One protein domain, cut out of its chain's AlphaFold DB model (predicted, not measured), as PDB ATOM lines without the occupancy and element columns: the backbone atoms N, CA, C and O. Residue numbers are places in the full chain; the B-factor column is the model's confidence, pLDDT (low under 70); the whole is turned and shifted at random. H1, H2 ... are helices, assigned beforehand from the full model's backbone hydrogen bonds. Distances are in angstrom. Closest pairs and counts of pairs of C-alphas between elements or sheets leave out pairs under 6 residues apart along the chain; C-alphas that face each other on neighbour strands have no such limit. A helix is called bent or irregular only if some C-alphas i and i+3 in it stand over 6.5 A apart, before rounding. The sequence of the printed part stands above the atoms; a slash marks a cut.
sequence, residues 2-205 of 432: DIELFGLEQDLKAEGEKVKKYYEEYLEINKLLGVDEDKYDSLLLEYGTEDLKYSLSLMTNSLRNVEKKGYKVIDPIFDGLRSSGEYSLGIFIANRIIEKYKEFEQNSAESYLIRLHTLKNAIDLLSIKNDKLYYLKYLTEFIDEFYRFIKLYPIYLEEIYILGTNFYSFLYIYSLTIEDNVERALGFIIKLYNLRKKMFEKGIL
ATOM      1  N   ASP A   2      40.931  39.695  31.651       69.88
ATOM      2  CA  ASP A   2      42.234  39.229  32.157       69.88
ATOM      3  C   ASP A   2      42.741  38.039  31.324       69.88
ATOM      4  O   ASP A   2      41.911  37.281  30.811       69.88
ATOM      5  N   ILE A   3      44.056  37.872  31.164       71.31
ATOM      6  CA  ILE A   3      44.629  36.813  30.303       71.31
ATOM      7  C   ILE A   3      44.177  35.429  30.787       71.31
ATOM      8  O   ILE A   3      43.821  34.568  29.984       71.31
ATOM      9  N   GLU A   4      44.096  35.240  32.100       72.06
ATOM     10  CA  GLU A   4      43.656  34.011  32.752       72.06
ATOM     11  C   GLU A   4      42.172  33.718  32.502       72.06
ATOM     12  O   GLU A   4      41.796  32.562  32.332       72.06
ATOM     13  N   LEU A   5      41.325  34.752  32.428       77.00
ATOM     14  CA  LEU A   5      39.902  34.587  32.112       77.00
ATOM     15  C   LEU A   5      39.690  34.262  30.632       77.00
ATOM     16  O   LEU A   5      38.808  33.476  30.296       77.00
ATOM     17  N   PHE A   6      40.527  34.817  29.755       84.12
ATOM     18  CA  PHE A   6      40.550  34.416  28.352       84.12
ATOM     19  C   PHE A   6      41.004  32.961  28.189       84.12
ATOM     20  O   PHE A   6      40.357  32.204  27.469       84.12
ATOM     21  N   GLY A   7      42.064  32.551  28.894       87.88
ATOM     22  CA  GLY A   7      42.518  31.158  28.926       87.88
ATOM     23  C   GLY A   7      41.433  30.203  29.427       87.88
ATOM     24  O   GLY A   7      41.150  29.208  28.765       87.88
ATOM     25  N   LEU A   8      40.755  30.559  30.524       91.94
ATOM     26  CA  LEU A   8      39.625  29.804  31.069       91.94
ATOM     27  C   LEU A   8      38.486  29.640  30.052       91.94
ATOM     28  O   LEU A   8      37.950  28.546  29.914       91.94
ATOM     29  N   GLU A   9      38.119  30.697  29.322       90.44
ATOM     30  CA  GLU A   9      37.068  30.608  28.302       90.44
ATOM     31  C   GLU A   9      37.457  29.662  27.151       90.44
ATOM     32  O   GLU A   9      36.618  28.889  26.677       90.44
ATOM     33  N   GLN A  10      38.720  29.693  26.706       92.06
ATOM     34  CA  GLN A  10      39.208  28.767  25.677       92.06
ATOM     35  C   GLN A  10      39.219  27.321  26.177       92.06
ATOM     36  O   GLN A  10      38.774  26.426  25.455       92.06
ATOM     37  N   ASP A  11      39.672  27.100  27.410       94.06
ATOM     38  CA  ASP A  11      39.690  25.778  28.029       94.06
ATOM     39  C   ASP A  11      38.272  25.224  28.207       94.06
ATOM     40  O   ASP A  11      38.029  24.074  27.859       94.06
ATOM     41  N   LEU A  12      37.306  26.034  28.658       93.88
ATOM     42  CA  LEU A  12      35.901  25.619  28.769       93.88
ATOM     43  C   LEU A  12      35.344  25.118  27.439       93.88
ATOM     44  O   LEU A  12      34.657  24.100  27.397       93.88
ATOM     45  N   LYS A  13      35.664  25.809  26.342       92.56
ATOM     46  CA  LYS A  13      35.234  25.392  25.010       92.56
ATOM     47  C   LYS A  13      35.908  24.083  24.587       92.56
ATOM     48  O   LYS A  13      35.224  23.143  24.191       92.56
ATOM     49  N   ALA A  14      37.238  24.026  24.658       93.94
ATOM     50  CA  ALA A  14      38.009  22.883  24.177       93.94
ATOM     51  C   ALA A  14      37.744  21.614  25.002       93.94
ATOM     52  O   ALA A  14      37.599  20.526  24.448       93.94
ATOM     53  N   GLU A  15      37.673  21.747  26.323       94.56
ATOM     54  CA  GLU A  15      37.439  20.629  27.233       94.56
ATOM     55  C   GLU A  15      35.962  20.237  27.279       94.56
ATOM     56  O   GLU A  15      35.668  19.049  27.370       94.56
ATOM     57  N   GLY A  16      35.031  21.183  27.105       91.50
ATOM     58  CA  GLY A  16      33.604  20.878  26.966       91.50
ATOM     59  C   GLY A  16      33.312  19.941  25.795       91.50
ATOM     60  O   GLY A  16      32.621  18.940  25.966       91.50
ATOM     61  N   GLU A  17      33.904  20.198  24.624       92.44
ATOM     62  CA  GLU A  17      33.762  19.320  23.453       92.44
ATOM     63  C   GLU A  17      34.335  17.913  23.710       92.44
ATOM     64  O   GLU A  17      33.711  16.911  23.351       92.44
ATOM     65  N   LYS A  18      35.499  17.821  24.367       93.00
ATOM     66  CA  LYS A  18      36.154  16.538  24.675       93.00
ATOM     67  C   LYS A  18      35.382  15.716  25.703       93.00
ATOM     68  O   LYS A  18      35.113  14.544  25.453       93.00
ATOM     69  N   VAL A  19      35.025  16.322  26.837       93.81
ATOM     70  CA  VAL A  19      34.301  15.644  27.923       93.81
ATOM     71  C   VAL A  19      32.941  15.172  27.427       93.81
ATOM     72  O   VAL A  19      32.568  14.032  27.690       93.81
ATOM     73  N   LYS A  20      32.235  16.000  26.647       93.31
ATOM     74  CA  LYS A  20      30.954  15.622  26.052       93.31
ATOM     75  C   LYS A  20      31.085  14.413  25.131       93.31
ATOM     76  O   LYS A  20      30.325  13.461  25.276       93.31
ATOM     77  N   LYS A  21      32.067  14.425  24.225       92.31
ATOM     78  CA  LYS A  21      32.329  13.291  23.333       92.31
ATOM     79  C   LYS A  21      32.622  12.015  24.128       92.31
ATOM     80  O   LYS A  21      32.038  10.974  23.851       92.31
ATOM     81  N   TYR A  22      33.483  12.107  25.141       90.81
ATOM     82  CA  TYR A  22      33.805  10.971  26.005       90.81
ATOM     83  C   TYR A  22      32.573  10.461  26.767       90.81
ATOM     84  O   TYR A  22      32.370   9.256  26.880       90.81
ATOM     85  N   TYR A  23      31.728  11.362  27.276       91.12
ATOM     86  CA  TYR A  23      30.479  11.001  27.942       91.12
ATOM     87  C   TYR A  23      29.519  10.263  27.004       91.12
ATOM     88  O   TYR A  23      28.961   9.247  27.405       91.12
ATOM     89  N   GLU A  24      29.351  10.732  25.767       89.94
ATOM     90  CA  GLU A  24      28.497  10.083  24.763       89.94
ATOM     91  C   GLU A  24      28.989   8.658  24.446       89.94
ATOM     92  O   GLU A  24      28.204   7.713  24.523       89.94
ATOM     93  N   GLU A  25      30.294   8.479  24.211       87.75
ATOM     94  CA  GLU A  25      30.913   7.158  24.003       87.75
ATOM     95  C   GLU A  25      30.733   6.242  25.228       87.75
ATOM     96  O   GLU A  25      30.361   5.071  25.114       87.75
ATOM     97  N   TYR A  26      30.958   6.780  26.428       83.88
ATOM     98  CA  TYR A  26      30.816   6.032  27.674       83.88
ATOM     99  C   TYR A  26      29.356   5.637  27.936       83.88
ATOM    100  O   TYR A  26      29.086   4.521  28.386       83.88
ATOM    101  N   LEU A  27      28.400   6.513  27.624       83.75
ATOM    102  CA  LEU A  27      26.969   6.249  27.752       83.75
ATOM    103  C   LEU A  27      26.524   5.121  26.811       83.75
ATOM    104  O   LEU A  27      25.790   4.234  27.241       83.75
ATOM    105  N   GLU A  28      26.991   5.108  25.560       84.06
ATOM    106  CA  GLU A  28      26.693   4.030  24.605       84.06
ATOM    107  C   GLU A  28      27.145   2.656  25.121       84.06
ATOM    108  O   GLU A  28      26.380   1.691  25.066       84.06
ATOM    109  N   ILE A  29      28.347   2.573  25.701       82.81
ATOM    110  CA  ILE A  29      28.856   1.337  26.314       82.81
ATOM    111  C   ILE A  29      27.988   0.924  27.510       82.81
ATOM    112  O   ILE A  29      27.625  -0.245  27.642       82.81
ATOM    113  N   ASN A  30      27.618   1.869  28.378       78.31
ATOM    114  CA  ASN A  30      26.826   1.570  29.574       78.31
ATOM    115  C   ASN A  30      25.375   1.174  29.247       78.31
ATOM    116  O   ASN A  30      24.818   0.313  29.930       78.31
ATOM    117  N   LYS A  31      24.787   1.705  28.167       81.19
ATOM    118  CA  LYS A  31      23.482   1.256  27.648       81.19
ATOM    119  C   LYS A  31      23.498  -0.223  27.270       81.19
ATOM    120  O   LYS A  31      22.558  -0.946  27.593       81.19
ATOM    121  N   LEU A  32      24.576  -0.698  26.640       78.00
ATOM    122  CA  LEU A  32      24.745  -2.122  26.315       78.00
ATOM    123  C   LEU A  32      24.848  -3.006  27.569       78.00
ATOM    124  O   LEU A  32      24.499  -4.183  27.515       78.00
ATOM    125  N   LEU A  33      25.298  -2.441  28.690       75.75
ATOM    126  CA  LEU A  33      25.429  -3.122  29.981       75.75
ATOM    127  C   LEU A  33      24.169  -3.016  30.861       75.75
ATOM    128  O   LEU A  33      24.161  -3.555  31.965       75.75
ATOM    129  N   GLY A  34      23.107  -2.354  30.384       73.75
ATOM    130  CA  GLY A  34      21.837  -2.225  31.105       73.75
ATOM    131  C   GLY A  34      21.895  -1.308  32.330       73.75
ATOM    132  O   GLY A  34      21.173  -1.545  33.296       73.75
ATOM    133  N   VAL A  35      22.765  -0.294  32.323       75.62
ATOM    134  CA  VAL A  35      22.860   0.683  33.420       75.62
ATOM    135  C   VAL A  35      21.640   1.610  33.424       75.62
ATOM    136  O   VAL A  35      21.269   2.149  32.386       75.62
ATOM    137  N   ASP A  36      21.041   1.808  34.601       74.06
ATOM    138  CA  ASP A  36      19.907   2.718  34.804       74.06
ATOM    139  C   ASP A  36      20.352   4.193  34.727       74.06
ATOM    140  O   ASP A  36      21.139   4.665  35.559       74.06
ATOM    141  N   GLU A  37      19.845   4.916  33.724       72.81
ATOM    142  CA  GLU A  37      20.076   6.353  33.496       72.81
ATOM    143  C   GLU A  37      19.269   7.263  34.436       72.81
ATOM    144  O   GLU A  37      19.617   8.439  34.590       72.81
ATOM    145  N   ASP A  38      18.259   6.700  35.107       78.56
ATOM    146  CA  ASP A  38      17.366   7.396  36.033       78.56
ATOM    147  C   ASP A  38      17.628   7.011  37.498       78.56
ATOM    148  O   ASP A  38      16.875   7.412  38.382       78.56
ATOM    149  N   LYS A  39      18.721   6.292  37.789       83.50
ATOM    150  CA  LYS A  39      19.095   5.753  39.116       83.50
ATOM    151  C   LYS A  39      18.830   6.703  40.286       83.50
ATOM    152  O   LYS A  39      18.398   6.283  41.357       83.50
ATOM    153  N   TYR A  40      19.183   7.979  40.133       86.00
ATOM    154  CA  TYR A  40      19.014   8.965  41.203       86.00
ATOM    155  C   TYR A  40      17.622   9.588  41.224       86.00
ATOM    156  O   TYR A  40      17.161   9.960  42.297       86.00
ATOM    157  N   ASP A  41      16.942   9.668  40.083       82.31
ATOM    158  CA  ASP A  41      15.572  10.176  39.989       82.31
ATOM    159  C   ASP A  41      14.544   9.135  40.459       82.31
ATOM    160  O   ASP A  41      13.511   9.494  41.026       82.31
ATOM    161  N   SER A  42      14.870   7.848  40.331       83.81
ATOM    162  CA  SER A  42      14.101   6.715  40.844       83.81
ATOM    163  C   SER A  42      14.390   6.385  42.316       83.81
ATOM    164  O   SER A  42      13.673   5.573  42.901       83.81
ATOM    165  N   LEU A  43      15.362   7.056  42.955       85.88
ATOM    166  CA  LEU A  43      15.857   6.749  44.309       85.88
ATOM    167  C   LEU A  43      14.745   6.577  45.354       85.88
ATOM    168  O   LEU A  43      14.796   5.678  46.190       85.88
ATOM    169  N   LEU A  44      13.731   7.445  45.320       82.81
ATOM    170  CA  LEU A  44      12.657   7.447  46.316       82.81
ATOM    171  C   LEU A  44      11.646   6.303  46.142       82.81
ATOM    172  O   LEU A  44      10.860   6.063  47.058       82.81
ATOM    173  N   LEU A  45      11.641   5.601  45.002       81.25
ATOM    174  CA  LEU A  45      10.731   4.474  44.756       81.25
ATOM    175  C   LEU A  45      11.037   3.272  45.656       81.25
ATOM    176  O   LEU A  45      10.156   2.453  45.912       81.25
ATOM    177  N   GLU A  46      12.268   3.184  46.156       79.31
ATOM    178  CA  GLU A  46      12.741   2.089  47.005       79.31
ATOM    179  C   GLU A  46      12.612   2.401  48.506       79.31
ATOM    180  O   GLU A  46      12.892   1.550  49.350       79.31
ATOM    181  N   TYR A  47      12.194   3.620  48.863       84.50
ATOM    182  CA  TYR A  47      12.185   4.080  50.250       84.50
ATOM    183  C   TYR A  47      10.941   3.602  51.004       84.50
ATOM    184  O   TYR A  47       9.816   3.624  50.501       84.50
ATOM    185  N   GLY A  48      11.136   3.241  52.274       82.69
ATOM    186  CA  GLY A  48      10.033   3.056  53.211       82.69
ATOM    187  C   GLY A  48       9.332   4.382  53.540       82.69
ATOM    188  O   GLY A  48       9.865   5.470  53.329       82.69
ATOM    189  N   THR A  49       8.128   4.302  54.111       83.00
ATOM    190  CA  THR A  49       7.268   5.469  54.388       83.00
ATOM    191  C   THR A  49       7.951   6.583  55.194       83.00
ATOM    192  O   THR A  49       7.724   7.760  54.916       83.00
ATOM    193  N   GLU A  50       8.755   6.244  56.204       84.56
ATOM    194  CA  GLU A  50       9.408   7.245  57.062       84.56
ATOM    195  C   GLU A  50      10.597   7.922  56.364       84.56
ATOM    196  O   GLU A  50      10.686   9.151  56.376       84.56
ATOM    197  N   ASP A  51      11.430   7.156  55.657       83.69
ATOM    198  CA  ASP A  51      12.552   7.693  54.875       83.69
ATOM    199  C   ASP A  51      12.057   8.587  53.730       83.69
ATOM    200  O   ASP A  51      12.644   9.633  53.437       83.69
ATOM    201  N   LEU A  52      10.922   8.228  53.122       88.00
ATOM    202  CA  LEU A  52      10.261   9.044  52.110       88.00
ATOM    203  C   LEU A  52       9.775  10.380  52.691       88.00
ATOM    204  O   LEU A  52      10.031  11.435  52.110       88.00
ATOM    205  N   LYS A  53       9.107  10.370  53.856       87.44
ATOM    206  CA  LYS A  53       8.667  11.605  54.533       87.44
ATOM    207  C   LYS A  53       9.848  12.506  54.876       87.44
ATOM    208  O   LYS A  53       9.772  13.715  54.645       87.44
ATOM    209  N   TYR A  54      10.920  11.929  55.421       88.31
ATOM    210  CA  TYR A  54      12.144  12.660  55.738       88.31
ATOM    211  C   TYR A  54      12.730  13.318  54.484       88.31
ATOM    212  O   TYR A  54      12.908  14.538  54.453       88.31
ATOM    213  N   SER A  55      12.923  12.538  53.420       87.50
ATOM    214  CA  SER A  55      13.528  12.992  52.163       87.50
ATOM    215  C   SER A  55      12.710  14.090  51.482       87.50
ATOM    216  O   SER A  55      13.258  15.110  51.061       87.50
ATOM    217  N   LEU A  56      11.382  13.943  51.435       89.69
ATOM    218  CA  LEU A  56      10.484  14.957  50.877       89.69
ATOM    219  C   LEU A  56      10.454  16.238  51.721       89.69
ATOM    220  O   LEU A  56      10.401  17.341  51.167       89.69
ATOM    221  N   SER A  57      10.513  16.118  53.051       90.12
ATOM    222  CA  SER A  57      10.617  17.266  53.959       90.12
ATOM    223  C   SER A  57      11.932  18.020  53.746       90.12
ATOM    224  O   SER A  57      11.928  19.243  53.585       90.12
ATOM    225  N   LEU A  58      13.051  17.294  53.663       91.00
ATOM    226  CA  LEU A  58      14.372  17.859  53.403       91.00
ATOM    227  C   LEU A  58      14.427  18.563  52.043       91.00
ATOM    228  O   LEU A  58      14.863  19.713  51.968       91.00
ATOM    229  N   MET A  59      13.915  17.924  50.987       93.06
ATOM    230  CA  MET A  59      13.803  18.512  49.650       93.06
ATOM    231  C   MET A  59      12.964  19.798  49.673       93.06
ATOM    232  O   MET A  59      13.393  20.833  49.168       93.06
ATOM    233  N   THR A  60      11.789  19.763  50.308       92.00
ATOM    234  CA  THR A  60      10.890  20.925  50.401       92.00
ATOM    235  C   THR A  60      11.556  22.090  51.130       92.00
ATOM    236  O   THR A  60      11.480  23.235  50.680       92.00
ATOM    237  N   ASN A  61      12.230  21.815  52.248       92.88
ATOM    238  CA  ASN A  61      12.945  22.834  53.012       92.88
ATOM    239  C   ASN A  61      14.138  23.396  52.235       92.88
ATOM    240  O   ASN A  61      14.350  24.608  52.251       92.88
ATOM    241  N   SER A  62      14.867  22.542  51.516       92.81
ATOM    242  CA  SER A  62      15.978  22.949  50.651       92.81
ATOM    243  C   SER A  62      15.489  23.898  49.561       92.81
ATOM    244  O   SER A  62      15.961  25.028  49.486       92.81
ATOM    245  N   LEU A  63      14.458  23.514  48.801       93.06
ATOM    246  CA  LEU A  63      13.890  24.353  47.742       93.06
ATOM    247  C   LEU A  63      13.380  25.699  48.274       93.06
ATOM    248  O   LEU A  63      13.681  26.733  47.686       93.06
ATOM    249  N   ARG A  64      12.674  25.706  49.414       93.94
ATOM    250  CA  ARG A  64      12.206  26.945  50.063       93.94
ATOM    251  C   ARG A  64      13.354  27.841  50.519       93.94
ATOM    252  O   ARG A  64      13.234  29.064  50.480       93.94
ATOM    253  N   ASN A  65      14.443  27.255  51.008       94.19
ATOM    254  CA  ASN A  65      15.618  28.016  51.412       94.19
ATOM    255  C   ASN A  65      16.296  28.650  50.200       94.19
ATOM    256  O   ASN A  65      16.625  29.832  50.269       94.19
ATOM    257  N   VAL A  66      16.451  27.901  49.105       94.56
ATOM    258  CA  VAL A  66      17.030  28.410  47.854       94.56
ATOM    259  C   VAL A  66      16.175  29.542  47.288       94.56
ATOM    260  O   VAL A  66      16.709  30.601  46.993       94.56
ATOM    261  N   GLU A  67      14.847  29.395  47.247       92.56
ATOM    262  CA  GLU A  67      13.944  30.478  46.814       92.56
ATOM    263  C   GLU A  67      14.104  31.761  47.641       92.56
ATOM    264  O   GLU A  67      14.026  32.865  47.112       92.56
ATOM    265  N   LYS A  68      14.307  31.632  48.958       93.12
ATOM    266  CA  LYS A  68      14.389  32.785  49.866       93.12
ATOM    267  C   LYS A  68      15.769  33.429  49.924       93.12
ATOM    268  O   LYS A  68      15.860  34.615  50.234       93.12
ATOM    269  N   LYS A  69      16.832  32.640  49.765       94.50
ATOM    270  CA  LYS A  69      18.215  33.049  50.063       94.50
ATOM    271  C   LYS A  69      19.155  32.975  48.859       94.50
ATOM    272  O   LYS A  69      20.301  33.399  48.991       94.50
ATOM    273  N   GLY A  70      18.684  32.467  47.724       93.62
ATOM    274  CA  GLY A  70      19.465  32.378  46.498       93.62
ATOM    275  C   GLY A  70      20.556  31.307  46.528       93.62
ATOM    276  O   GLY A  70      20.555  30.417  47.382       93.62
ATOM    277  N   TYR A  71      21.522  31.410  45.612       94.50
ATOM    278  CA  TYR A  71      22.602  30.422  45.439       94.50
ATOM    279  C   TYR A  71      23.488  30.240  46.683       94.50
ATOM    280  O   TYR A  71      24.009  29.154  46.922       94.50
ATOM    281  N   LYS A  72      23.604  31.263  47.538       94.19
ATOM    282  CA  LYS A  72      24.469  31.255  48.735       94.19
ATOM    283  C   LYS A  72      24.102  30.195  49.774       94.19
ATOM    284  O   LYS A  72      24.912  29.890  50.645       94.19
ATOM    285  N   VAL A  73      22.879  29.661  49.733       95.81
ATOM    286  CA  VAL A  73      22.443  28.593  50.649       95.81
ATOM    287  C   VAL A  73      22.705  27.191  50.100       95.81
ATOM    288  O   VAL A  73      22.552  26.228  50.846       95.81
ATOM    289  N   ILE A  74      23.109  27.063  48.832       96.94
ATOM    290  CA  ILE A  74      23.356  25.766  48.197       96.94
ATOM    291  C   ILE A  74      24.488  25.030  48.914       96.94
ATOM    292  O   ILE A  74      24.238  23.957  49.452       96.94
ATOM    293  N   ASP A  75      25.686  25.614  49.013       95.38
ATOM    294  CA  ASP A  75      26.824  24.944  49.667       95.38
ATOM    295  C   ASP A  75      26.488  24.479  51.108       95.38
ATOM    296  O   ASP A  75      26.634  23.287  51.378       95.38
ATOM    297  N   PRO A  76      25.894  25.308  51.999       95.62
ATOM    298  CA  PRO A  76      25.468  24.855  53.328       95.62
ATOM    299  C   PRO A  76      24.478  23.679  53.352       95.62
ATOM    300  O   PRO A  76      24.527  22.857  54.267       95.62
ATOM    301  N   ILE A  77      23.553  23.594  52.387       94.56
ATOM    302  CA  ILE A  77      22.614  22.462  52.288       94.56
ATOM    303  C   ILE A  77      23.389  21.177  51.982       94.56
ATOM    304  O   ILE A  77      23.185  20.150  52.634       94.56
ATOM    305  N   PHE A  78      24.291  21.241  51.004       96.56
ATOM    306  CA  PHE A  78      25.061  20.086  50.555       96.56
ATOM    307  C   PHE A  78      26.168  19.683  51.535       96.56
ATOM    308  O   PHE A  78      26.455  18.494  51.652       96.56
ATOM    309  N   ASP A  79      26.722  20.615  52.309       93.38
ATOM    310  CA  ASP A  79      27.637  20.298  53.408       93.38
ATOM    311  C   ASP A  79      26.944  19.460  54.493       93.38
ATOM    312  O   ASP A  79      27.528  18.500  55.002       93.38
ATOM    313  N   GLY A  80      25.670  19.754  54.789       91.62
ATOM    314  CA  GLY A  80      24.847  18.937  55.683       91.62
ATOM    315  C   GLY A  80      24.719  17.494  55.185       91.62
ATOM    316  O   GLY A  80      25.054  16.565  55.918       91.62
ATOM    317  N   LEU A  81      24.343  17.319  53.914       92.75
ATOM    318  CA  LEU A  81      24.224  16.009  53.255       92.75
ATOM    319  C   LEU A  81      25.560  15.254  53.177       92.75
ATOM    320  O   LEU A  81      25.610  14.034  53.334       92.75
ATOM    321  N   ARG A  82      26.664  15.973  52.945       92.19
ATOM    322  CA  ARG A  82      28.008  15.385  52.927       92.19
ATOM    323  C   ARG A  82      28.388  14.876  54.314       92.19
ATOM    324  O   ARG A  82      28.895  13.766  54.432       92.19
ATOM    325  N   SER A  83      28.110  15.661  55.355       89.31
ATOM    326  CA  SER A  83      28.410  15.289  56.741       89.31
ATOM    327  C   SER A  83      27.569  14.112  57.251       89.31
ATOM    328  O   SER A  83      28.065  13.323  58.054       89.31
ATOM    329  N   SER A  84      26.332  13.956  56.760       88.12
ATOM    330  CA  SER A  84      25.457  12.822  57.086       88.12
ATOM    331  C   SER A  84      25.745  11.564  56.258       88.12
ATOM    332  O   SER A  84      25.249  10.490  56.591       88.12
ATOM    333  N   GLY A  85      26.554  11.668  55.197       90.12
ATOM    334  CA  GLY A  85      26.821  10.568  54.267       90.12
ATOM    335  C   GLY A  85      25.673  10.287  53.285       90.12
ATOM    336  O   GLY A  85      25.690   9.273  52.585       90.12
ATOM    337  N   GLU A  86      24.683  11.176  53.191       91.19
ATOM    338  CA  GLU A  86      23.475  11.022  52.367       91.19
ATOM    339  C   GLU A  86      23.708  11.421  50.903       91.19
ATOM    340  O   GLU A  86      22.979  12.208  50.297       91.19
ATOM    341  N   TYR A  87      24.748  10.857  50.296       93.56
ATOM    342  CA  TYR A  87      25.227  11.280  48.981       93.56
ATOM    343  C   TYR A  87      24.199  11.066  47.859       93.56
ATOM    344  O   TYR A  87      24.037  11.928  47.001       93.56
ATOM    345  N   SER A  88      23.486   9.931  47.857       92.38
ATOM    346  CA  SER A  88      22.472   9.649  46.825       92.38
ATOM    347  C   SER A  88      21.277  10.595  46.928       92.38
ATOM    348  O   SER A  88      20.817  11.109  45.913       92.38
ATOM    349  N   LEU A  89      20.818  10.868  48.155       92.56
ATOM    350  CA  LEU A  89      19.742  11.824  48.406       92.56
ATOM    351  C   LEU A  89      20.165  13.244  48.013       92.56
ATOM    352  O   LEU A  89      19.368  13.983  47.443       92.56
ATOM    353  N   GLY A  90      21.428  13.608  48.247       94.94
ATOM    354  CA  GLY A  90      21.968  14.880  47.782       94.94
ATOM    355  C   GLY A  90      21.927  15.030  46.263       94.94
ATOM    356  O   GLY A  90      21.497  16.071  45.777       94.94
ATOM    357  N   ILE A  91      22.281  13.987  45.505       95.81
ATOM    358  CA  ILE A  91      22.197  14.003  44.033       95.81
ATOM    359  C   ILE A  91      20.735  14.109  43.567       95.81
ATOM    360  O   ILE A  91      20.430  14.909  42.686       95.81
ATOM    361  N   PHE A  92      19.810  13.389  44.210       94.38
ATOM    362  CA  PHE A  92      18.376  13.539  43.940       94.38
ATOM    363  C   PHE A  92      17.893  14.981  44.182       94.38
ATOM    364  O   PHE A  92      17.247  15.580  43.321       94.38
ATOM    365  N   ILE A  93      18.235  15.583  45.328       95.00
ATOM    366  CA  ILE A  93      17.872  16.974  45.643       95.00
ATOM    367  C   ILE A  93      18.492  17.942  44.625       95.00
ATOM    368  O   ILE A  93      17.818  18.884  44.200       95.00
ATOM    369  N   ALA A  94      19.733  17.696  44.194       96.38
ATOM    370  CA  ALA A  94      20.386  18.474  43.147       96.38
ATOM    371  C   ALA A  94      19.570  18.469  41.847       96.38
ATOM    372  O   ALA A  94      19.313  19.543  41.306       96.38
ATOM    373  N   ASN A  95      19.078  17.306  41.404       94.56
ATOM    374  CA  ASN A  95      18.227  17.203  40.212       94.56
ATOM    375  C   ASN A  95      16.970  18.053  40.330       94.56
ATOM    376  O   ASN A  95      16.673  18.838  39.434       94.56
ATOM    377  N   ARG A  96      16.274  17.968  41.468       93.56
ATOM    378  CA  ARG A  96      15.038  18.731  41.690       93.56
ATOM    379  C   ARG A  96      15.282  20.242  41.707       93.56
ATOM    380  O   ARG A  96      14.448  21.004  41.220       93.56
ATOM    381  N   ILE A  97      16.418  20.695  42.248       94.44
ATOM    382  CA  ILE A  97      16.820  22.108  42.181       94.44
ATOM    383  C   ILE A  97      17.140  22.491  40.727       94.44
ATOM    384  O   ILE A  97      16.604  23.481  40.232       94.44
ATOM    385  N   ILE A  98      17.966  21.711  40.025       93.50
ATOM    386  CA  ILE A  98      18.375  21.998  38.642       93.50
ATOM    387  C   ILE A  98      17.159  22.085  37.714       93.50
ATOM    388  O   ILE A  98      17.049  23.058  36.975       93.50
ATOM    389  N   GLU A  99      16.241  21.120  37.765       90.88
ATOM    390  CA  GLU A  99      15.008  21.111  36.967       90.88
ATOM    391  C   GLU A  99      14.166  22.361  37.220       90.88
ATOM    392  O   GLU A  99      13.859  23.108  36.290       90.88
ATOM    393  N   LYS A 100      13.874  22.661  38.492       91.31
ATOM    394  CA  LYS A 100      13.067  23.825  38.866       91.31
ATOM    395  C   LYS A 100      13.640  25.129  38.313       91.31
ATOM    396  O   LYS A 100      12.899  25.952  37.783       91.31
ATOM    397  N   TYR A 101      14.954  25.314  38.427       90.75
ATOM    398  CA  TYR A 101      15.636  26.521  37.956       90.75
ATOM    399  C   TYR A 101      16.046  26.451  36.471       90.75
ATOM    400  O   TYR A 101      16.597  27.422  35.955       90.75
ATOM    401  N   LYS A 102      15.780  25.345  35.760       85.06
ATOM    402  CA  LYS A 102      15.767  25.286  34.286       85.06
ATOM    403  C   LYS A 102      14.404  25.727  33.728       85.06
ATOM    404  O   LYS A 102      14.365  26.349  32.669       85.06
ATOM    405  N   GLU A 103      13.308  25.431  34.433       73.00
ATOM    406  CA  GLU A 103      11.926  25.676  33.984       73.00
ATOM    407  C   GLU A 103      11.374  27.068  34.347       73.00
ATOM    408  O   GLU A 103      10.663  27.678  33.545       73.00
ATOM    409  N   PHE A 104      11.695  27.590  35.536       56.38
ATOM    410  CA  PHE A 104      11.199  28.883  36.017       56.38
ATOM    411  C   PHE A 104      12.221  30.007  35.758       56.38
ATOM    412  O   PHE A 104      13.318  30.002  36.307       56.38
ATOM    413  N   GLU A 105      11.819  30.990  34.946       52.56
ATOM    414  CA  GLU A 105      12.514  32.265  34.680       52.56
ATOM    415  C   GLU A 105      13.882  32.161  33.975       52.56
ATOM    416  O   GLU A 105      14.957  32.022  34.562       52.56
ATOM    417  N   GLN A 106      13.807  32.295  32.648       64.19
ATOM    418  CA  GLN A 106      14.926  32.284  31.714       64.19
ATOM    419  C   GLN A 106      15.994  33.325  32.068       64.19
ATOM    420  O   GLN A 106      15.738  34.527  32.077       64.19
ATOM    421  N   ASN A 107      17.228  32.846  32.220       72.38
ATOM    422  CA  ASN A 107      18.447  33.640  32.115       72.38
ATOM    423  C   ASN A 107      18.503  34.868  33.042       72.38
ATOM    424  O   ASN A 107      18.686  35.996  32.580       72.38
ATOM    425  N   SER A 108      18.392  34.660  34.355       88.56
ATOM    426  CA  SER A 108      18.950  35.595  35.340       88.56
ATOM    427  C   SER A 108      20.298  35.075  35.848       88.56
ATOM    428  O   SER A 108      20.509  33.861  35.916       88.56
ATOM    429  N   ALA A 109      21.206  35.980  36.230       91.62
ATOM    430  CA  ALA A 109      22.497  35.598  36.812       91.62
ATOM    431  C   ALA A 109      22.309  34.697  38.046       91.62
ATOM    432  O   ALA A 109      22.988  33.689  38.184       91.62
ATOM    433  N   GLU A 110      21.321  35.018  38.887       92.69
ATOM    434  CA  GLU A 110      20.965  34.249  40.083       92.69
ATOM    435  C   GLU A 110      20.564  32.807  39.744       92.69
ATOM    436  O   GLU A 110      21.053  31.861  40.354       92.69
ATOM    437  N   SER A 111      19.715  32.623  38.729       92.19
ATOM    438  CA  SER A 111      19.269  31.298  38.294       92.19
ATOM    439  C   SER A 111      20.437  30.452  37.763       92.19
ATOM    440  O   SER A 111      20.558  29.276  38.108       92.19
ATOM    441  N   TYR A 112      21.361  31.057  37.001       93.50
ATOM    442  CA  TYR A 112      22.604  30.388  36.592       93.50
ATOM    443  C   TYR A 112      23.477  30.002  37.790       93.50
ATOM    444  O   TYR A 112      23.935  28.864  37.851       93.50
ATOM    445  N   LEU A 113      23.685  30.906  38.750       96.00
ATOM    446  CA  LEU A 113      24.494  30.628  39.939       96.00
ATOM    447  C   LEU A 113      23.884  29.507  40.790       96.00
ATOM    448  O   LEU A 113      24.609  28.618  41.231       96.00
ATOM    449  N   ILE A 114      22.558  29.470  40.953       96.31
ATOM    450  CA  ILE A 114      21.874  28.364  41.640       96.31
ATOM    451  C   ILE A 114      22.181  27.034  40.946       96.31
ATOM    452  O   ILE A 114      22.593  26.084  41.614       96.31
ATOM    453  N   ARG A 115      22.031  26.956  39.617       96.12
ATOM    454  CA  ARG A 115      22.332  25.725  38.867       96.12
ATOM    455  C   ARG A 115      23.808  25.350  38.958       96.12
ATOM    456  O   ARG A 115      24.109  24.197  39.239       96.12
ATOM    457  N   LEU A 116      24.719  26.306  38.794       97.44
ATOM    458  CA  LEU A 116      26.163  26.071  38.815       97.44
ATOM    459  C   LEU A 116      26.665  25.580  40.173       97.44
ATOM    460  O   LEU A 116      27.381  24.582  40.223       97.44
ATOM    461  N   HIS A 117      26.245  26.207  41.274       98.06
ATOM    462  CA  HIS A 117      26.596  25.731  42.616       98.06
ATOM    463  C   HIS A 117      25.949  24.375  42.922       98.06
ATOM    464  O   HIS A 117      26.554  23.540  43.594       98.06
ATOM    465  N   THR A 118      24.744  24.115  42.409       97.94
ATOM    466  CA  THR A 118      24.085  22.813  42.583       97.94
ATOM    467  C   THR A 118      24.826  21.711  41.826       97.94
ATOM    468  O   THR A 118      25.131  20.671  42.405       97.94
ATOM    469  N   LEU A 119      25.183  21.959  40.562       98.25
ATOM    470  CA  LEU A 119      25.986  21.058  39.733       98.25
ATOM    471  C   LEU A 119      27.352  20.797  40.368       98.25
ATOM    472  O   LEU A 119      27.743  19.643  40.506       98.25
ATOM    473  N   LYS A 120      28.033  21.849  40.839       97.88
ATOM    474  CA  LYS A 120      29.302  21.737  41.570       97.88
ATOM    475  C   LYS A 120      29.187  20.769  42.750       97.88
ATOM    476  O   LYS A 120      29.987  19.847  42.863       97.88
ATOM    477  N   ASN A 121      28.158  20.914  43.587       97.88
ATOM    478  CA  ASN A 121      27.989  20.030  44.740       97.88
ATOM    479  C   ASN A 121      27.574  18.606  44.343       97.88
ATOM    480  O   ASN A 121      28.022  17.654  44.977       97.88
ATOM    481  N   ALA A 122      26.774  18.428  43.289       97.50
ATOM    482  CA  ALA A 122      26.466  17.098  42.764       97.50
ATOM    483  C   ALA A 122      27.738  16.374  42.289       97.50
ATOM    484  O   ALA A 122      27.954  15.219  42.656       97.50
ATOM    485  N   ILE A 123      28.607  17.066  41.545       97.81
ATOM    486  CA  ILE A 123      29.900  16.545  41.079       97.81
ATOM    487  C   ILE A 123      30.793  16.162  42.270       97.81
ATOM    488  O   ILE A 123      31.352  15.063  42.272       97.81
ATOM    489  N   ASP A 124      30.870  16.996  43.315       95.75
ATOM    490  CA  ASP A 124      31.612  16.680  44.547       95.75
ATOM    491  C   ASP A 124      31.104  15.381  45.204       95.75
ATOM    492  O   ASP A 124      31.889  14.497  45.556       95.75
ATOM    493  N   LEU A 125      29.782  15.233  45.353       96.00
ATOM    494  CA  LEU A 125      29.173  14.030  45.936       96.00
ATOM    495  C   LEU A 125      29.443  12.778  45.090       96.00
ATOM    496  O   LEU A 125      29.726  11.705  45.631       96.00
ATOM    497  N   LEU A 126      29.377  12.907  43.766       95.50
ATOM    498  CA  LEU A 126      29.647  11.822  42.821       95.50
ATOM    499  C   LEU A 126      31.114  11.395  42.838       95.50
ATOM    500  O   LEU A 126      31.391  10.198  42.768       95.50
ATOM    501  N   SER A 127      32.036  12.347  43.008       93.06
ATOM    502  CA  SER A 127      33.461  12.059  43.187       93.06
ATOM    503  C   SER A 127      33.705  11.211  44.436       93.06
ATOM    504  O   SER A 127      34.483  10.262  44.382       93.06
ATOM    505  N   ILE A 128      33.021  11.503  45.548       90.31
ATOM    506  CA  ILE A 128      33.132  10.717  46.790       90.31
ATOM    507  C   ILE A 128      32.533   9.318  46.605       90.31
ATOM    508  O   ILE A 128      33.104   8.328  47.060       90.31
ATOM    509  N   LYS A 129      31.387   9.214  45.918       91.44
ATOM    510  CA  LYS A 129      30.753   7.925  45.602       91.44
ATOM    511  C   LYS A 129      31.499   7.108  44.541       91.44
ATOM    512  O   LYS A 129      31.155   5.940  44.366       91.44
ATOM    513  N   ASN A 130      32.465   7.704  43.841       89.19
ATOM    514  CA  ASN A 130      33.141   7.122  42.683       89.19
ATOM    515  C   ASN A 130      32.161   6.690  41.565       89.19
ATOM    516  O   ASN A 130      32.343   5.653  40.928       89.19
ATOM    517  N   ASP A 131      31.095   7.469  41.333       90.38
ATOM    518  CA  ASP A 131      30.111   7.200  40.270       90.38
ATOM    519  C   ASP A 131      30.476   7.967  38.987       90.38
ATOM    520  O   ASP A 131      30.069   9.111  38.771       90.38
ATOM    521  N   LYS A 132      31.295   7.326  38.145       90.06
ATOM    522  CA  LYS A 132      31.919   7.945  36.964       90.06
ATOM    523  C   LYS A 132      30.918   8.359  35.881       90.06
ATOM    524  O   LYS A 132      31.121   9.389  35.246       90.06
ATOM    525  N   LEU A 133      29.854   7.581  35.657       88.94
ATOM    526  CA  LEU A 133      28.885   7.865  34.589       88.94
ATOM    527  C   LEU A 133      28.144   9.171  34.873       88.94
ATOM    528  O   LEU A 133      28.136  10.085  34.048       88.94
ATOM    529  N   TYR A 134      27.564   9.270  36.068       91.25
ATOM    530  CA  TYR A 134      26.848  10.472  36.471       91.25
ATOM    531  C   TYR A 134      27.811  11.643  36.660       91.25
ATOM    532  O   TYR A 134      27.481  12.752  36.254       91.25
ATOM    533  N   TYR A 135      29.026  11.412  37.170       95.12
ATOM    534  CA  TYR A 135      30.057  12.451  37.232       95.12
ATOM    535  C   TYR A 135      30.273  13.124  35.866       95.12
ATOM    536  O   TYR A 135      30.234  14.349  35.778       95.12
ATOM    537  N   LEU A 136      30.423  12.342  34.791       93.94
ATOM    538  CA  LEU A 136      30.602  12.861  33.429       93.94
ATOM    539  C   LEU A 136      29.372  13.610  32.904       93.94
ATOM    540  O   LEU A 136      29.525  14.667  32.284       93.94
ATOM    541  N   LYS A 137      28.166  13.101  33.187       93.44
ATOM    542  CA  LYS A 137      26.900  13.773  32.852       93.44
ATOM    543  C   LYS A 137      26.863  15.181  33.451       93.44
ATOM    544  O   LYS A 137      26.745  16.160  32.716       93.44
ATOM    545  N   TYR A 138      27.026  15.295  34.770       96.25
ATOM    546  CA  TYR A 138      26.947  16.593  35.446       96.25
ATOM    547  C   TYR A 138      28.148  17.491  35.155       96.25
ATOM    548  O   TYR A 138      27.974  18.705  35.112       96.25
ATOM    549  N   LEU A 139      29.339  16.935  34.909       97.69
ATOM    550  CA  LEU A 139      30.493  17.718  34.465       97.69
ATOM    551  C   LEU A 139      30.223  18.380  33.108       97.69
ATOM    552  O   LEU A 139      30.498  19.566  32.947       97.69
ATOM    553  N   THR A 140      29.630  17.644  32.164       96.50
ATOM    554  CA  THR A 140      29.231  18.198  30.861       96.50
ATOM    555  C   THR A 140      28.220  19.334  31.041       96.50
ATOM    556  O   THR A 140      28.417  20.424  30.507       96.50
ATOM    557  N   GLU A 141      27.180  19.125  31.857       95.56
ATOM    558  CA  GLU A 141      26.186  20.166  32.154       95.56
ATOM    559  C   GLU A 141      26.801  21.390  32.853       95.56
ATOM    560  O   GLU A 141      26.455  22.526  32.526       95.56
ATOM    561  N   PHE A 142      27.733  21.184  33.786       97.94
ATOM    562  CA  PHE A 142      28.434  22.262  34.483       97.94
ATOM    563  C   PHE A 142      29.261  23.115  33.522       97.94
ATOM    564  O   PHE A 142      29.176  24.340  33.580       97.94
ATOM    565  N   ILE A 143      30.031  22.488  32.629       97.44
ATOM    566  CA  ILE A 143      30.857  23.201  31.646       97.44
ATOM    567  C   ILE A 143      29.975  24.043  30.720       97.44
ATOM    568  O   ILE A 143      30.253  25.228  30.522       97.44
ATOM    569  N   ASP A 144      28.886  23.467  30.208       94.00
ATOM    570  CA  ASP A 144      27.951  24.162  29.322       94.00
ATOM    571  C   ASP A 144      27.276  25.358  30.016       94.00
ATOM    572  O   ASP A 144      27.226  26.464  29.463       94.00
ATOM    573  N   GLU A 145      26.772  25.166  31.238       94.69
ATOM    574  CA  GLU A 145      26.159  26.239  32.029       94.69
ATOM    575  C   GLU A 145      27.180  27.325  32.384       94.69
ATOM    576  O   GLU A 145      26.866  28.517  32.318       94.69
ATOM    577  N   PHE A 146      28.419  26.943  32.707       96.69
ATOM    578  CA  PHE A 146      29.447  27.890  33.120       96.69
ATOM    579  C   PHE A 146      29.937  28.721  31.934       96.69
ATOM    580  O   PHE A 146      30.046  29.946  32.028       96.69
ATOM    581  N   TYR A 147      30.125  28.084  30.778       94.31
ATOM    582  CA  TYR A 147      30.456  28.767  29.534       94.31
ATOM    583  C   TYR A 147      29.397  29.811  29.151       94.31
ATOM    584  O   TYR A 147      29.726  30.940  28.776       94.31
ATOM    585  N   ARG A 148      28.107  29.471  29.290       92.44
ATOM    586  CA  ARG A 148      27.006  30.425  29.073       92.44
ATOM    587  C   ARG A 148      27.025  31.559  30.095       92.44
ATOM    588  O   ARG A 148      26.848  32.714  29.707       92.44
ATOM    589  N   PHE A 149      27.272  31.251  31.367       94.00
ATOM    590  CA  PHE A 149      27.321  32.249  32.433       94.00
ATOM    591  C   PHE A 149      28.408  33.301  32.194       94.00
ATOM    592  O   PHE A 149      28.110  34.492  32.253       94.00
ATOM    593  N   ILE A 150      29.628  32.886  31.833       92.38
ATOM    594  CA  ILE A 150      30.732  33.813  31.522       92.38
ATOM    595  C   ILE A 150      30.347  34.767  30.386       92.38
ATOM    596  O   ILE A 150      30.593  35.970  30.474       92.38
ATOM    597  N   LYS A 151      29.706  34.249  29.331       90.31
ATOM    598  CA  LYS A 151      29.299  35.057  28.173       90.31
ATOM    599  C   LYS A 151      28.208  36.069  28.492       90.31
ATOM    600  O   LYS A 151      28.236  37.179  27.966       90.31
ATOM    601  N   LEU A 152      27.223  35.671  29.292       91.38
ATOM    602  CA  LEU A 152      26.055  36.500  29.587       91.38
ATOM    603  C   LEU A 152      26.306  37.475  30.743       91.38
ATOM    604  O   LEU A 152      25.760  38.577  30.737       91.38
ATOM    605  N   TYR A 153      27.148  37.100  31.709       92.25
ATOM    606  CA  TYR A 153      27.362  37.846  32.951       92.25
ATOM    607  C   TYR A 153      28.843  38.077  33.285       92.25
ATOM    608  O   TYR A 153      29.262  37.841  34.420       92.25
ATOM    609  N   PRO A 154      29.649  38.639  32.363       89.81
ATOM    610  CA  PRO A 154      31.080  38.862  32.591       89.81
ATOM    611  C   PRO A 154      31.383  39.828  33.751       89.81
ATOM    612  O   PRO A 154      32.517  39.903  34.211       89.81
ATOM    613  N   ILE A 155      30.384  40.580  34.230       90.88
ATOM    614  CA  ILE A 155      30.519  41.493  35.374       90.88
ATOM    615  C   ILE A 155      30.661  40.758  36.719       90.88
ATOM    616  O   ILE A 155      31.193  41.331  37.666       90.88
ATOM    617  N   TYR A 156      30.254  39.485  36.811       93.00
ATOM    618  CA  TYR A 156      30.349  38.664  38.026       93.00
ATOM    619  C   TYR A 156      31.735  38.017  38.156       93.00
ATOM    620  O   TYR A 156      31.867  36.803  38.281       93.00
ATOM    621  N   LEU A 157      32.789  38.835  38.100       89.62
ATOM    622  CA  LEU A 157      34.172  38.357  38.023       89.62
ATOM    623  C   LEU A 157      34.553  37.441  39.190       89.62
ATOM    624  O   LEU A 157      35.174  36.410  38.953       89.62
ATOM    625  N   GLU A 158      34.179  37.785  40.422       92.00
ATOM    626  CA  GLU A 158      34.491  36.968  41.605       92.00
ATOM    627  C   GLU A 158      33.894  35.561  41.496       92.00
ATOM    628  O   GLU A 158      34.608  34.575  41.678       92.00
ATOM    629  N   GLU A 159      32.624  35.462  41.099       93.81
ATOM    630  CA  GLU A 159      31.956  34.172  40.902       93.81
ATOM    631  C   GLU A 159      32.564  33.394  39.734       93.81
ATOM    632  O   GLU A 159      32.746  32.183  39.822       93.81
ATOM    633  N   ILE A 160      32.960  34.078  38.654       94.69
ATOM    634  CA  ILE A 160      33.664  33.442  37.532       94.69
ATOM    635  C   ILE A 160      35.006  32.860  37.994       94.69
ATOM    636  O   ILE A 160      35.346  31.745  37.604       94.69
ATOM    637  N   TYR A 161      35.759  33.560  38.846       94.06
ATOM    638  CA  TYR A 161      36.994  33.021  39.415       94.06
ATOM    639  C   TYR A 161      36.727  31.778  40.271       94.06
ATOM    640  O   TYR A 161      37.376  30.751  40.071       94.06
ATOM    641  N   ILE A 162      35.746  31.841  41.177       93.56
ATOM    642  CA  ILE A 162      35.377  30.717  42.051       93.56
ATOM    643  C   ILE A 162      34.958  29.505  41.210       93.56
ATOM    644  O   ILE A 162      35.502  28.412  41.368       93.56
ATOM    645  N   LEU A 163      34.055  29.689  40.250       95.69
ATOM    646  CA  LEU A 163      33.605  28.623  39.356       95.69
ATOM    647  C   LEU A 163      34.730  28.100  38.453       95.69
ATOM    648  O   LEU A 163      34.793  26.899  38.201       95.69
ATOM    649  N   GLY A 164      35.668  28.959  38.046       96.25
ATOM    650  CA  GLY A 164      36.888  28.579  37.333       96.25
ATOM    651  C   GLY A 164      37.780  27.644  38.146       96.25
ATOM    652  O   GLY A 164      38.311  26.672  37.608       96.25
ATOM    653  N   THR A 165      37.897  27.876  39.458       95.50
ATOM    654  CA  THR A 165      38.630  26.950  40.333       95.50
ATOM    655  C   THR A 165      37.933  25.592  40.441       95.50
ATOM    656  O   THR A 165      38.595  24.556  40.376       95.50
ATOM    657  N   ASN A 166      36.597  25.573  40.507       96.62
ATOM    658  CA  ASN A 166      35.826  24.327  40.504       96.62
ATOM    659  C   ASN A 166      35.988  23.573  39.176       96.62
ATOM    660  O   ASN A 166      36.259  22.377  39.184       96.62
ATOM    661  N   PHE A 167      35.924  24.278  38.045       97.94
ATOM    662  CA  PHE A 167      36.143  23.712  36.715       97.94
ATOM    663  C   PHE A 167      37.490  22.984  36.603       97.94
ATOM    664  O   PHE A 167      37.519  21.803  36.253       97.94
ATOM    665  N   TYR A 168      38.604  23.642  36.947       97.75
ATOM    666  CA  TYR A 168      39.916  22.992  36.874       97.75
ATOM    667  C   TYR A 168      40.078  21.864  37.896       97.75
ATOM    668  O   TYR A 168      40.730  20.868  37.592       97.75
ATOM    669  N   SER A 169      39.462  21.976  39.077       96.56
ATOM    670  CA  SER A 169      39.430  20.887  40.062       96.56
ATOM    671  C   SER A 169      38.717  19.649  39.506       96.56
ATOM    672  O   SER A 169      39.214  18.528  39.623       96.56
ATOM    673  N   PHE A 170      37.586  19.839  38.823       97.75
ATOM    674  CA  PHE A 170      36.863  18.742  38.187       97.75
ATOM    675  C   PHE A 170      37.644  18.129  37.031       97.75
ATOM    676  O   PHE A 170      37.731  16.910  36.936       97.75
ATOM    677  N   LEU A 171      38.288  18.940  36.192       97.69
ATOM    678  CA  LEU A 171      39.130  18.411  35.120       97.69
ATOM    679  C   LEU A 171      40.375  17.682  35.637       97.69
ATOM    680  O   LEU A 171      40.788  16.689  35.036       97.69
ATOM    681  N   TYR A 172      40.940  18.118  36.765       97.00
ATOM    682  CA  TYR A 172      41.991  17.384  37.467       97.00
ATOM    683  C   TYR A 172      41.505  15.988  37.889       97.00
ATOM    684  O   TYR A 172      42.142  14.993  37.545       97.00
ATOM    685  N   ILE A 173      40.347  15.897  38.556       94.56
ATOM    686  CA  ILE A 173      39.759  14.616  38.988       94.56
ATOM    687  C   ILE A 173      39.398  13.740  37.782       94.56
ATOM    688  O   ILE A 173      39.743  12.559  37.765       94.56
ATOM    689  N   TYR A 174      38.750  14.305  36.761       94.94
ATOM    690  CA  TYR A 174      38.422  13.624  35.506       94.94
ATOM    691  C   TYR A 174      39.668  13.014  34.856       94.94
ATOM    692  O   TYR A 174      39.705  11.811  34.594       94.94
ATOM    693  N   SER A 175      40.717  13.817  34.672       94.44
ATOM    694  CA  SER A 175      41.958  13.363  34.036       94.44
ATOM    695  C   SER A 175      42.640  12.276  34.860       94.44
ATOM    696  O   SER A 175      43.118  11.294  34.307       94.44
ATOM    697  N   LEU A 176      42.648  12.412  36.188       90.69
ATOM    698  CA  LEU A 176      43.336  11.476  37.073       90.69
ATOM    699  C   LEU A 176      42.591  10.148  37.265       90.69
ATOM    700  O   LEU A 176      43.227   9.110  37.408       90.69
ATOM    701  N   THR A 177      41.258  10.169  37.325       88.12
ATOM    702  CA  THR A 177      40.451   9.013  37.771       88.12
ATOM    703  C   THR A 177      39.647   8.343  36.658       88.12
ATOM    704  O   THR A 177      39.255   7.176  36.796       88.12
ATOM    705  N   ILE A 178      39.369   9.065  35.570       87.75
ATOM    706  CA  ILE A 178      38.566   8.579  34.444       87.75
ATOM    707  C   ILE A 178      39.456   8.363  33.221       87.75
ATOM    708  O   ILE A 178      39.465   7.249  32.707       87.75
ATOM    709  N   GLU A 179      40.221   9.372  32.792       88.12
ATOM    710  CA  GLU A 179      41.151   9.212  31.659       88.12
ATOM    711  C   GLU A 179      42.443   8.458  32.032       88.12
ATOM    712  O   GLU A 179      43.127   7.960  31.140       88.12
ATOM    713  N   ASP A 180      42.798   8.407  33.324       85.94
ATOM    714  CA  ASP A 180      44.111   7.945  33.815       85.94
ATOM    715  C   ASP A 180      45.290   8.654  33.105       85.94
ATOM    716  O   ASP A 180      46.322   8.076  32.755       85.94
ATOM    717  N   ASN A 181      45.119   9.956  32.861       90.12
ATOM    718  CA  ASN A 181      46.088  10.825  32.209       90.12
ATOM    719  C   ASN A 181      46.729  11.783  33.226       90.12
ATOM    720  O   ASN A 181      46.242  12.886  33.488       90.12
ATOM    721  N   VAL A 182      47.853  11.338  33.795       91.06
ATOM    722  CA  VAL A 182      48.615  12.059  34.830       91.06
ATOM    723  C   VAL A 182      49.149  13.407  34.326       91.06
ATOM    724  O   VAL A 182      49.146  14.383  35.072       91.06
ATOM    725  N   GLU A 183      49.560  13.496  33.061       92.88
ATOM    726  CA  GLU A 183      50.112  14.726  32.473       92.88
ATOM    727  C   GLU A 183      49.042  15.812  32.337       92.88
ATOM    728  O   GLU A 183      49.247  16.958  32.744       92.88
ATOM    729  N   ARG A 184      47.856  15.448  31.832       93.44
ATOM    730  CA  ARG A 184      46.715  16.373  31.774       93.44
ATOM    731  C   ARG A 184      46.253  16.773  33.165       93.44
ATOM    732  O   ARG A 184      45.991  17.952  33.393       93.44
ATOM    733  N   ALA A 185      46.213  15.820  34.098       95.19
ATOM    734  CA  ALA A 185      45.913  16.112  35.493       95.19
ATOM    735  C   ALA A 185      46.890  17.161  36.056       95.19
ATOM    736  O   ALA A 185      46.434  18.144  36.645       95.19
ATOM    737  N   LEU A 186      48.200  17.022  35.799       95.94
ATOM    738  CA  LEU A 186      49.205  18.007  36.209       95.94
ATOM    739  C   LEU A 186      48.941  19.391  35.600       95.94
ATOM    740  O   LEU A 186      48.962  20.403  36.302       95.94
ATOM    741  N   GLY A 187      48.629  19.440  34.304       95.19
ATOM    742  CA  GLY A 187      48.288  20.688  33.622       95.19
ATOM    743  C   GLY A 187      47.099  21.410  34.266       95.19
ATOM    744  O   GLY A 187      47.155  22.622  34.488       95.19
ATOM    745  N   PHE A 188      46.036  20.684  34.623       96.50
ATOM    746  CA  PHE A 188      44.858  21.281  35.257       96.50
ATOM    747  C   PHE A 188      45.106  21.735  36.694       96.50
ATOM    748  O   PHE A 188      44.653  22.819  37.062       96.50
ATOM    749  N   ILE A 189      45.856  20.975  37.499       96.81
ATOM    750  CA  ILE A 189      46.171  21.391  38.875       96.81
ATOM    751  C   ILE A 189      47.107  22.613  38.903       96.81
ATOM    752  O   ILE A 189      46.936  23.484  39.754       96.81
ATOM    753  N   ILE A 190      48.019  22.754  37.930       95.75
ATOM    754  CA  ILE A 190      48.840  23.966  37.760       95.75
ATOM    755  C   ILE A 190      47.966  25.171  37.381       95.75
ATOM    756  O   ILE A 190      48.083  26.236  37.990       95.75
ATOM    757  N   LYS A 191      47.049  25.014  36.414       95.12
ATOM    758  CA  LYS A 191      46.097  26.079  36.040       95.12
ATOM    759  C   LYS A 191      45.223  26.498  37.224       95.12
ATOM    760  O   LYS A 191      45.034  27.692  37.450       95.12
ATOM    761  N   LEU A 192      44.749  25.532  38.011       95.38
ATOM    762  CA  LEU A 192      43.991  25.766  39.240       95.38
ATOM    763  C   LEU A 192      44.792  26.580  40.262       95.38
ATOM    764  O   LEU A 192      44.300  27.584  40.778       95.38
ATOM    765  N   TYR A 193      46.032  26.170  40.530       95.44
ATOM    766  CA  TYR A 193      46.929  26.867  41.445       95.44
ATOM    767  C   TYR A 193      47.184  28.317  41.004       95.44
ATOM    768  O   TYR A 193      47.013  29.242  41.799       95.44
ATOM    769  N   ASN A 194      47.499  28.534  39.725       92.94
ATOM    770  CA  ASN A 194      47.743  29.871  39.180       92.94
ATOM    771  C   ASN A 194      46.495  30.762  39.256       92.94
ATOM    772  O   ASN A 194      46.591  31.937  39.618       92.94
ATOM    773  N   LEU A 195      45.309  30.200  38.992       93.50
ATOM    774  CA  LEU A 195      44.050  30.923  39.141       93.50
ATOM    775  C   LEU A 195      43.836  31.365  40.597       93.50
ATOM    776  O   LEU A 195      43.515  32.526  40.842       93.50
ATOM    777  N   ARG A 196      44.086  30.479  41.571       93.62
ATOM    778  CA  ARG A 196      43.994  30.819  43.001       93.62
ATOM    779  C   ARG A 196      45.027  31.860  43.424       93.62
ATOM    780  O   ARG A 196      44.669  32.789  44.145       93.62
ATOM    781  N   LYS A 197      46.275  31.763  42.949       91.69
ATOM    782  CA  LYS A 197      47.327  32.774  43.174       91.69
ATOM    783  C   LYS A 197      46.843  34.159  42.728       91.69
ATOM    784  O   LYS A 197      46.899  35.109  43.506       91.69
ATOM    785  N   LYS A 198      46.211  34.244  41.550       90.44
ATOM    786  CA  LYS A 198      45.582  35.480  41.060       90.44
ATOM    787  C   LYS A 198      44.431  35.966  41.942       90.44
ATOM    788  O   LYS A 198      44.281  37.168  42.157       90.44
ATOM    789  N   MET A 199      43.607  35.057  42.458       92.62
ATOM    790  CA  MET A 199      42.513  35.428  43.354       92.62
ATOM    791  C   MET A 199      43.016  35.993  44.693       92.62
ATOM    792  O   MET A 199      42.387  36.914  45.215       92.62
ATOM    793  N   PHE A 200      44.150  35.514  45.222       91.31
ATOM    794  CA  PHE A 200      44.813  36.135  46.378       91.31
ATOM    795  C   PHE A 200      45.334  37.538  46.053       91.31
ATOM    796  O   PHE A 200      45.061  38.469  46.807       91.31
ATOM    797  N   GLU A 201      46.007  37.727  44.910       90.19
ATOM    798  CA  GLU A 201      46.477  39.052  44.461       90.19
ATOM    799  C   GLU A 201      45.333  40.069  44.338       90.19
ATOM    800  O   GLU A 201      45.510  41.255  44.606       90.19
ATOM    801  N   LYS A 202      44.147  39.599  43.937       88.75
ATOM    802  CA  LYS A 202      42.934  40.417  43.804       88.75
ATOM    803  C   LYS A 202      42.136  40.569  45.103       88.75
ATOM    804  O   LYS A 202      41.130  41.271  45.095       88.75
ATOM    805  N   GLY A 203      42.549  39.926  46.197       89.69
ATOM    806  CA  GLY A 203      41.844  39.962  47.482       89.69
ATOM    807  C   GLY A 203      40.500  39.225  47.499       89.69
ATOM    808  O   GLY A 203      39.715  39.430  48.423       89.69
ATOM    809  N   ILE A 204      40.231  38.380  46.497       90.69
ATOM    810  CA  ILE A 204      39.020  37.548  46.422       90.69
ATOM    811  C   ILE A 204      39.107  36.433  47.470       90.69
ATOM    812  O   ILE A 204      38.155  36.202  48.213       90.69
ATOM    813  N   LEU A 205      40.269  35.776  47.566       89.94
ATOM    814  CA  LEU A 205      40.551  34.798  48.618       89.94
ATOM    815  C   LEU A 205      41.271  35.467  49.784       89.94
ATOM    816  O   LEU A 205      42.120  36.343  49.598       89.94
TER     817      LEU A 205
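AT A GLANCE: This is residues 2 to 205 of the 432 residues of an uncharacterized protein of Persephonella sp (UniProt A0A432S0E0). A bundle of six helices, H1 and H4 to H8, set side by side, has H6 in its middle; H4 to H8 fold back and forth, while long H1 slants over H7. H9 packs along H8 at one side; on the other, H3 meets H4 near their shared link, and small H2 lies farthest out. The printed part has 204 residues with nine named helices, H1 to H9, and no named strand: all helix. It is compact, with radius of gyration of the C-alphas 17.3 A and spans of 54 by 43 by 31 A.

IN THESE COORDINATES: H1, residues 3 to 32, begins at C-alpha 3 (44.629, 36.813, 30.303) and is 43.9 A long. H2 is residues 43 to 46, H3 49 to 69, 30.0 A, H4 71 to 84, H5 87 to 103. H6 is residues 109 to 129, 30.2 A, H7 132 to 152, 30.1 A, H8 157 to 177, 30.0 A. H9, residues 182 to 201, ends at C-alpha 201 (46.477, 39.052, 44.461).

HOW THE PARTS SIT: H1 touches H7, closest C-alphas Lys 20 and Thr 140, 5.7 A, at a shallow tilt of 33 degrees, only just short of steep. H2 only just touches residues 88 to 92 of H5, with 3 pairs of C-alphas within 8 A. Residues 62 to 66 of H3 touch residues 73 to 77 of H4; Val 66 and Val 73 have the closest C-alphas, 6.1 A. H5 and H6, a hairpin, touch at Ile 91 and Ala 122, closest C-alphas 5.4 A. H8 and H9, a hairpin, touch at Tyr 172 and Ala 185, closest C-alphas 4.6 A. H4 is only just irregular: C-alphas 72 and 75 are 6.8 A apart. Every O i to N i+4 pair is within hydrogen-bond range in H1, H3 and H5 to H9, and 8 of 10 in H4; H2 is too short for one.

THE WHOLE: Ile 3 and Thr 49 have the C-alphas farthest apart, 54.4 A. The printed part has no cut and no long link. Residues 2 and 104 to 106 have pLDDT under 70.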